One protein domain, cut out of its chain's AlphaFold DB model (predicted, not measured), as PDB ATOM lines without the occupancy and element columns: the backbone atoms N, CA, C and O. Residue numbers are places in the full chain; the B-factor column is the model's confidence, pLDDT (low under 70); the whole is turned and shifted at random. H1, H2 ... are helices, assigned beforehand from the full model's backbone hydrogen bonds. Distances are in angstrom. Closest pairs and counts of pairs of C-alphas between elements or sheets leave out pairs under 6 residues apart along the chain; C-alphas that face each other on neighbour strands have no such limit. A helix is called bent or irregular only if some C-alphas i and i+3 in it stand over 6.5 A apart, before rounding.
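What this domain is: This is residues 44 to 93 of the 96 residues of an uncharacterized protein of Lactiplantibacillus mudanjiangensis (UniProt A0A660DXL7). Three short helices make a small rounded body: H1 stands at the corner of a triangle, with H3 packed on it at one side and H2 at another, while a long looping stretch, residues 65 to 81, closes the side between H2 and H3. The printed part has 50 residues, with three named helices in the order H1, H2, H3 and no named strand; the class is all helix. It is compact, with a radius of gyration of the C-alphas of 9.8 A and spans of 23 by 21 by 19 A.

How they stand to each other: The longest helix, H3, residues 82 to 92, touches H1, residues 46 to 54. Their closest C-alphas, those of Val 53 and Glu 86, are 7.2 A apart. Their lines stand at a steep tilt of 50 degrees, and they run the same way. H1 also touches H2, residues 58 to 64, where the closest C-alphas, those of Cys 50 and Thr 58, are 6.0 A apart. These two run the same way at a steep tilt of 66 degrees. H2 and H3 are apart. In H2 and H3 every O i to N i+4 pair is within hydrogen-bond range; in H1 4 of 5 are.

Where its parts are: H3 measures 15.6 A from C-alpha 82 at (13.120, 43.845, -37.340) to C-alpha 92 at (25.576, 39.815, -28.917). H1 begins with C-alpha 46 at (15.785, 54.327, -38.245) and is 10.1 A long. It is neither bent nor irregular, but only just: C-alphas 51 and 54 are 6.4 A apart. H2 is also 10.1 A long.

The domain as a whole: The two C-alphas farthest apart, those of Arg 76 and Gln 93, are 26.4 A apart. The printed part has no cut. The link from H1 to H2 is tight, with 3 residues, and that from H2 to H3 is long, with 17. The mean pLDDT of the printed part is 91.1, and no printed residue is under 70.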
ATOM      1  N   LEU A  44      11.590  48.349 -40.754       94.19
ATOM      2  CA  LEU A  44      11.613  49.542 -39.921       94.19
ATOM      3  C   LEU A  44      12.513  50.598 -40.552       94.19
ATOM      4  O   LEU A  44      13.575  50.282 -41.093       94.19
ATOM      5  N   ASN A  45      12.118  51.862 -40.439       94.31
ATOM      6  CA  ASN A  45      13.053  52.967 -40.611       94.31
ATOM      7  C   ASN A  45      13.876  53.192 -39.329       94.31
ATOM      8  O   ASN A  45      13.586  52.614 -38.284       94.31
ATOM      9  N   LYS A  46      14.898  54.054 -39.391       93.69
ATOM     10  CA  LYS A  46      15.785  54.327 -38.245       93.69
ATOM     11  C   LYS A  46      15.025  54.761 -36.983       93.69
ATOM     12  O   LYS A  46      15.305  54.249 -35.905       93.69
ATOM     13  N   SER A  47      14.057  55.671 -37.112       94.69
ATOM     14  CA  SER A  47      13.262  56.161 -35.975       94.69
ATOM     15  C   SER A  47      12.435  55.036 -35.345       94.69
ATOM     16  O   SER A  47      12.458  54.844 -34.131       94.69
ATOM     17  N   GLN A  48      11.786  54.216 -36.178       95.69
ATOM     18  CA  GLN A  48      11.032  53.048 -35.725       95.69
ATOM     19  C   GLN A  48      11.929  51.991 -35.079       95.69
ATOM     20  O   GLN A  48      11.561  51.434 -34.056       95.69
ATOM     21  N   LEU A  49      13.114  51.730 -35.631       95.12
ATOM     22  CA  LEU A  49      14.070  50.791 -35.048       95.12
ATOM     23  C   LEU A  49      14.492  51.225 -33.638       95.12
ATOM     24  O   LEU A  49      14.472  50.427 -32.704       95.12
ATOM     25  N   CYS A  50      14.843  52.503 -33.494       95.00
ATOM     26  CA  CYS A  50      15.271  53.073 -32.222       95.00
ATOM     27  C   CYS A  50      14.146  53.027 -31.181       95.00
ATOM     28  O   CYS A  50      14.384  52.643 -30.041       95.00
ATOM     29  N   LYS A  51      12.911  53.347 -31.587       96.25
ATOM     30  CA  LYS A  51      11.743  53.365 -30.699       96.25
ATOM     31  C   LYS A  51      11.220  51.975 -30.342       96.25
ATOM     32  O   LYS A  51      10.801  51.764 -29.214       96.25
ATOM     33  N   GLU A  52      11.148  51.068 -31.313       94.75
ATOM     34  CA  GLU A  52      10.400  49.817 -31.165       94.75
ATOM     35  C   GLU A  52      11.275  48.580 -30.897       94.75
ATOM     36  O   GLU A  52      10.717  47.508 -30.654       94.75
ATOM     37  N   VAL A  53      12.604  48.684 -31.031       94.12
ATOM     38  CA  VAL A  53      13.537  47.552 -30.859       94.12
ATOM     39  C   VAL A  53      14.678  47.915 -29.915       94.12
ATOM     40  O   VAL A  53      14.876  47.244 -28.909       94.12
ATOM     41  N   LEU A  54      15.425  48.984 -30.217       92.38
ATOM     42  CA  LEU A  54      16.630  49.347 -29.452       92.38
ATOM     43  C   LEU A  54      16.335  50.161 -28.185       92.38
ATOM     44  O   LEU A  54      17.212  50.292 -27.335       92.38
ATOM     45  N   ASN A  55      15.124  50.711 -28.064       93.94
ATOM     46  CA  ASN A  55      14.688  51.586 -26.972       93.94
ATOM     47  C   ASN A  55      15.677  52.731 -26.676       93.94
ATOM     48  O   ASN A  55      15.977  53.033 -25.524       93.94
ATOM     49  N   CYS A  56      16.199  53.370 -27.725       94.00
ATOM     50  CA  CYS A  56      17.187  54.442 -27.617       94.00
ATOM     51  C   CYS A  56      16.851  55.628 -28.530       94.00
ATOM     52  O   CYS A  56      15.913  55.573 -29.325       94.00
ATOM     53  N   SER A  57      17.620  56.717 -28.435       96.12
ATOM     54  CA  SER A  57      17.525  57.810 -29.406       96.12
ATOM     55  C   SER A  57      18.229  57.445 -30.719       96.12
ATOM     56  O   SER A  57      19.062  56.533 -30.779       96.12
ATOM     57  N   THR A  58      17.919  58.181 -31.785       94.31
ATOM     58  CA  THR A  58      18.607  58.045 -33.078       94.31
ATOM     59  C   THR A  58      20.088  58.394 -33.010       94.31
ATOM     60  O   THR A  58      20.863  57.852 -33.796       94.31
ATOM     61  N   ASP A  59      20.471  59.258 -32.073       95.69
ATOM     62  CA  ASP A  59      21.854  59.688 -31.877       95.69
ATOM     63  C   ASP A  59      22.640  58.596 -31.146       95.69
ATOM     64  O   ASP A  59      23.752  58.245 -31.536       95.69
ATOM     65  N   THR A  60      22.025  57.964 -30.139       93.94
ATOM     66  CA  THR A  60      22.579  56.765 -29.496       93.94
ATOM     67  C   THR A  60      22.775  55.645 -30.519       93.94
ATOM     68  O   THR A  60      23.801  54.969 -30.504       93.94
ATOM     69  N   TYR A  61      21.843  55.464 -31.456       93.69
ATOM     70  CA  TYR A  61      22.037  54.506 -32.543       93.69
ATOM     71  C   TYR A  61      23.295  54.808 -33.372       93.69
ATOM     72  O   TYR A  61      24.094  53.898 -33.604       93.69
ATOM     73  N   ASP A  62      23.491  56.056 -33.804       93.38
ATOM     74  CA  ASP A  62      24.638  56.413 -34.651       93.38
ATOM     75  C   ASP A  62      25.969  56.199 -33.931       93.38
ATOM     76  O   ASP A  62      26.920  55.694 -34.527       93.38
ATOM     77  N   ASN A  63      26.008  56.520 -32.637       94.25
ATOM     78  CA  ASN A  63      27.221  56.442 -31.833       94.25
ATOM     79  C   ASN A  63      27.591  55.006 -31.437       94.25
ATOM     80  O   ASN A  63      28.775  54.688 -31.355       94.25
ATOM     81  N   TYR A  64      26.601  54.140 -31.188       90.19
ATOM     82  CA  TYR A  64      26.852  52.845 -30.541       90.19
ATOM     83  C   TYR A  64      26.484  51.619 -31.370       90.19
ATOM     84  O   TYR A  64      27.048  50.558 -31.119       90.19
ATOM     85  N   TYR A  65      25.578  51.737 -32.345       90.12
ATOM     86  CA  TYR A  65      25.062  50.595 -33.114       90.12
ATOM     87  C   TYR A  65      25.435  50.663 -34.589       90.12
ATOM     88  O   TYR A  65      25.798  49.646 -35.182       90.12
ATOM     89  N   ALA A  66      25.382  51.853 -35.193       88.94
ATOM     90  CA  ALA A  66      25.521  52.016 -36.633       88.94
ATOM     91  C   ALA A  66      26.823  51.431 -37.185       88.94
ATOM     92  O   ALA A  66      26.831  51.001 -38.330       88.94
ATOM     93  N   TYR A  67      27.906  51.373 -36.417       89.56
ATOM     94  CA  TYR A  67      29.199  50.863 -36.887       89.56
ATOM     95  C   TYR A  67      29.614  49.543 -36.233       89.56
ATOM     96  O   TYR A  67      30.733  49.086 -36.452       89.56
ATOM     97  N   GLN A  68      28.719  48.907 -35.471       90.19
ATOM     98  CA  GLN A  68      29.025  47.628 -34.839       90.19
ATOM     99  C   GLN A  68      29.240  46.533 -35.893       90.19
ATOM    100  O   GLN A  68      28.440  46.415 -36.834       90.19
ATOM    101  N   PRO A  69      30.297  45.713 -35.756       88.94
ATOM    102  CA  PRO A  69      30.520  44.571 -36.630       88.94
ATOM    103  C   PRO A  69      29.297  43.647 -36.675       88.94
ATOM    104  O   PRO A  69      28.716  43.286 -35.654       88.94
ATOM    105  N   GLY A  70      28.881  43.277 -37.886       89.06
ATOM    106  CA  GLY A  70      27.741  42.382 -38.090       89.06
ATOM    107  C   GLY A  70      26.364  42.997 -37.820       89.06
ATOM    108  O   GLY A  70      25.372  42.285 -37.968       89.06
ATOM    109  N   PHE A  71      26.270  44.291 -37.475       92.19
ATOM    110  CA  PHE A  71      24.973  44.931 -37.270       92.19
ATOM    111  C   PHE A  71      24.121  44.862 -38.554       92.19
ATOM    112  O   PHE A  71      24.595  45.265 -39.626       92.19
ATOM    113  N   PRO A  72      22.864  44.383 -38.489       92.25
ATOM    114  CA  PRO A  72      22.046  44.179 -39.677       92.25
ATOM    115  C   PRO A  72      21.696  45.493 -40.372       92.25
ATOM    116  O   PRO A  72      21.024  46.361 -39.816       92.25
ATOM    117  N   LYS A  73      22.100  45.620 -41.636       86.75
ATOM    118  CA  LYS A  73      21.756  46.752 -42.502       86.75
ATOM    119  C   LYS A  73      21.267  46.249 -43.848       86.75
ATOM    120  O   LYS A  73      21.865  45.350 -44.435       86.75
ATOM    121  N   MET A  74      20.204  46.853 -44.370       86.75
ATOM    122  CA  MET A  74      19.774  46.585 -45.740       86.75
ATOM    123  C   MET A  74      20.513  47.481 -46.735       86.75
ATOM    124  O   MET A  74      20.922  48.595 -46.414       86.75
ATOM    125  N   LYS A  75      20.638  47.013 -47.985       81.19
ATOM    126  CA  LYS A  75      21.196  47.812 -49.095       81.19
ATOM    127  C   LYS A  75      20.369  49.072 -49.384       81.19
ATOM    128  O   LYS A  75      20.904  50.063 -49.873       81.19
ATOM    129  N   ARG A  76      19.063  49.040 -49.095       79.19
ATOM    130  CA  ARG A  76      18.204  50.227 -49.147       79.19
ATOM    131  C   ARG A  76      18.522  51.122 -47.954       79.19
ATOM    132  O   ARG A  76      18.483  50.665 -46.813       79.19
ATOM    133  N   LYS A  77      18.821  52.395 -48.231       76.19
ATOM    134  CA  LYS A  77      19.114  53.390 -47.193       76.19
ATOM    135  C   LYS A  77      17.995  53.405 -46.147       76.19
ATOM    136  O   LYS A  77      16.816  53.393 -46.494       76.19
ATOM    137  N   ASN A  78      18.385  53.459 -44.874       79.38
ATOM    138  CA  ASN A  78      17.495  53.641 -43.724       79.38
ATOM    139  C   ASN A  78      16.375  52.598 -43.585       79.38
ATOM    140  O   ASN A  78      15.325  52.925 -43.042       79.38
ATOM    141  N   THR A  79      16.576  51.368 -44.067       90.75
ATOM    142  CA  THR A  79      15.630  50.261 -43.868       90.75
ATOM    143  C   THR A  79      16.296  49.124 -43.101       90.75
ATOM    144  O   THR A  79      17.428  48.742 -43.403       90.75
ATOM    145  N   PHE A  80      15.580  48.570 -42.129       94.00
ATOM    146  CA  PHE A  80      16.064  47.521 -41.240       94.00
ATOM    147  C   PHE A  80      15.036  46.399 -41.141       94.00
ATOM    148  O   PHE A  80      13.845  46.657 -40.991       94.00
ATOM    149  N   SER A  81      15.503  45.155 -41.206       93.88
ATOM    150  CA  SER A  81      14.700  43.989 -40.836       93.88
ATOM    151  C   SER A  81      14.580  43.951 -39.316       93.88
ATOM    152  O   SER A  81      15.605  43.859 -38.635       93.88
ATOM    153  N   ARG A  82      13.354  44.005 -38.781       94.06
ATOM    154  CA  ARG A  82      13.120  43.845 -37.340       94.06
ATOM    155  C   ARG A  82      13.711  42.522 -36.851       94.06
ATOM    156  O   ARG A  82      14.534  42.535 -35.938       94.06
ATOM    157  N   LYS A  83      13.367  41.413 -37.519       92.12
ATOM    158  CA  LYS A  83      13.822  40.068 -37.134       92.12
ATOM    159  C   LYS A  83      15.346  39.944 -37.134       92.12
ATOM    160  O   LYS A  83      15.907  39.296 -36.255       92.12
ATOM    161  N   ALA A  84      16.032  40.541 -38.110       93.00
ATOM    162  CA  ALA A  84      17.489  40.479 -38.163       93.00
ATOM    163  C   ALA A  84      18.130  41.229 -36.990       93.00
ATOM    164  O   ALA A  84      19.081  40.718 -36.403       93.00
ATOM    165  N   VAL A  85      17.614  42.415 -36.642       93.88
ATOM    166  CA  VAL A  85      18.150  43.205 -35.524       93.88
ATOM    167  C   VAL A  85      17.875  42.524 -34.185       93.88
ATOM    168  O   VAL A  85      18.800  42.414 -33.387       93.88
ATOM    169  N   GLU A  86      16.670  41.998 -33.961       92.81
ATOM    170  CA  GLU A  86      16.336  41.230 -32.749       92.81
ATOM    171  C   GLU A  86      17.287  40.035 -32.564       92.81
ATOM    172  O   GLU A  86      17.918  39.906 -31.517       92.81
ATOM    173  N   ARG A  87      17.519  39.243 -33.620       91.81
ATOM    174  CA  ARG A  87      18.496  38.138 -33.584       91.81
ATOM    175  C   ARG A  87      19.924  38.606 -33.335       91.81
ATOM    176  O   ARG A  87      20.697  37.903 -32.695       91.81
ATOM    177  N   TRP A  88      20.328  39.745 -33.894       92.81
ATOM    178  CA  TRP A  88      21.667  40.275 -33.638       92.81
ATOM    179  C   TRP A  88      21.822  40.647 -32.163       92.81
ATOM    180  O   TRP A  88      22.836  40.302 -31.565       92.81
ATOM    181  N   ILE A  89      20.807  41.263 -31.555       91.12
ATOM    182  CA  ILE A  89      20.807  41.578 -30.123       91.12
ATOM    183  C   ILE A  89      20.923  40.288 -29.299       91.12
ATOM    184  O   ILE A  89      21.817  40.196 -28.465       91.12
ATOM    185  N   GLU A  90      20.100  39.272 -29.574       90.06
ATOM    186  CA  GLU A  90      20.130  37.982 -28.861       90.06
ATOM    187  C   GLU A  90      21.516  37.316 -28.866       90.06
ATOM    188  O   GLU A  90      21.950  36.779 -27.849       90.06
ATOM    189  N   HIS A  91      22.233  37.367 -29.995       88.56
ATOM    190  CA  HIS A  91      23.559  36.751 -30.120       88.56
ATOM    191  C   HIS A  91      24.701  37.582 -29.523       88.56
ATOM    192  O   HIS A  91      25.762  37.026 -29.248       88.56
ATOM    193  N   ASN A  92      24.519  38.896 -29.358       86.44
ATOM    194  CA  ASN A  92      25.576  39.815 -28.917       86.44
ATOM    195  C   ASN A  92      25.355  40.354 -27.492       86.44
ATOM    196  O   ASN A  92      26.176  41.125 -26.995       86.44
ATOM    197  N   GLN A  93      24.275  39.955 -26.815       76.88
ATOM    198  CA  GLN A  93      24.095  40.228 -25.393       76.88
ATOM    199  C   GLN A  93      25.064  39.386 -24.553       76.88
ATOM    200  O   GLN A  93      25.116  38.161 -24.666       76.88
TER     201      GLN A  93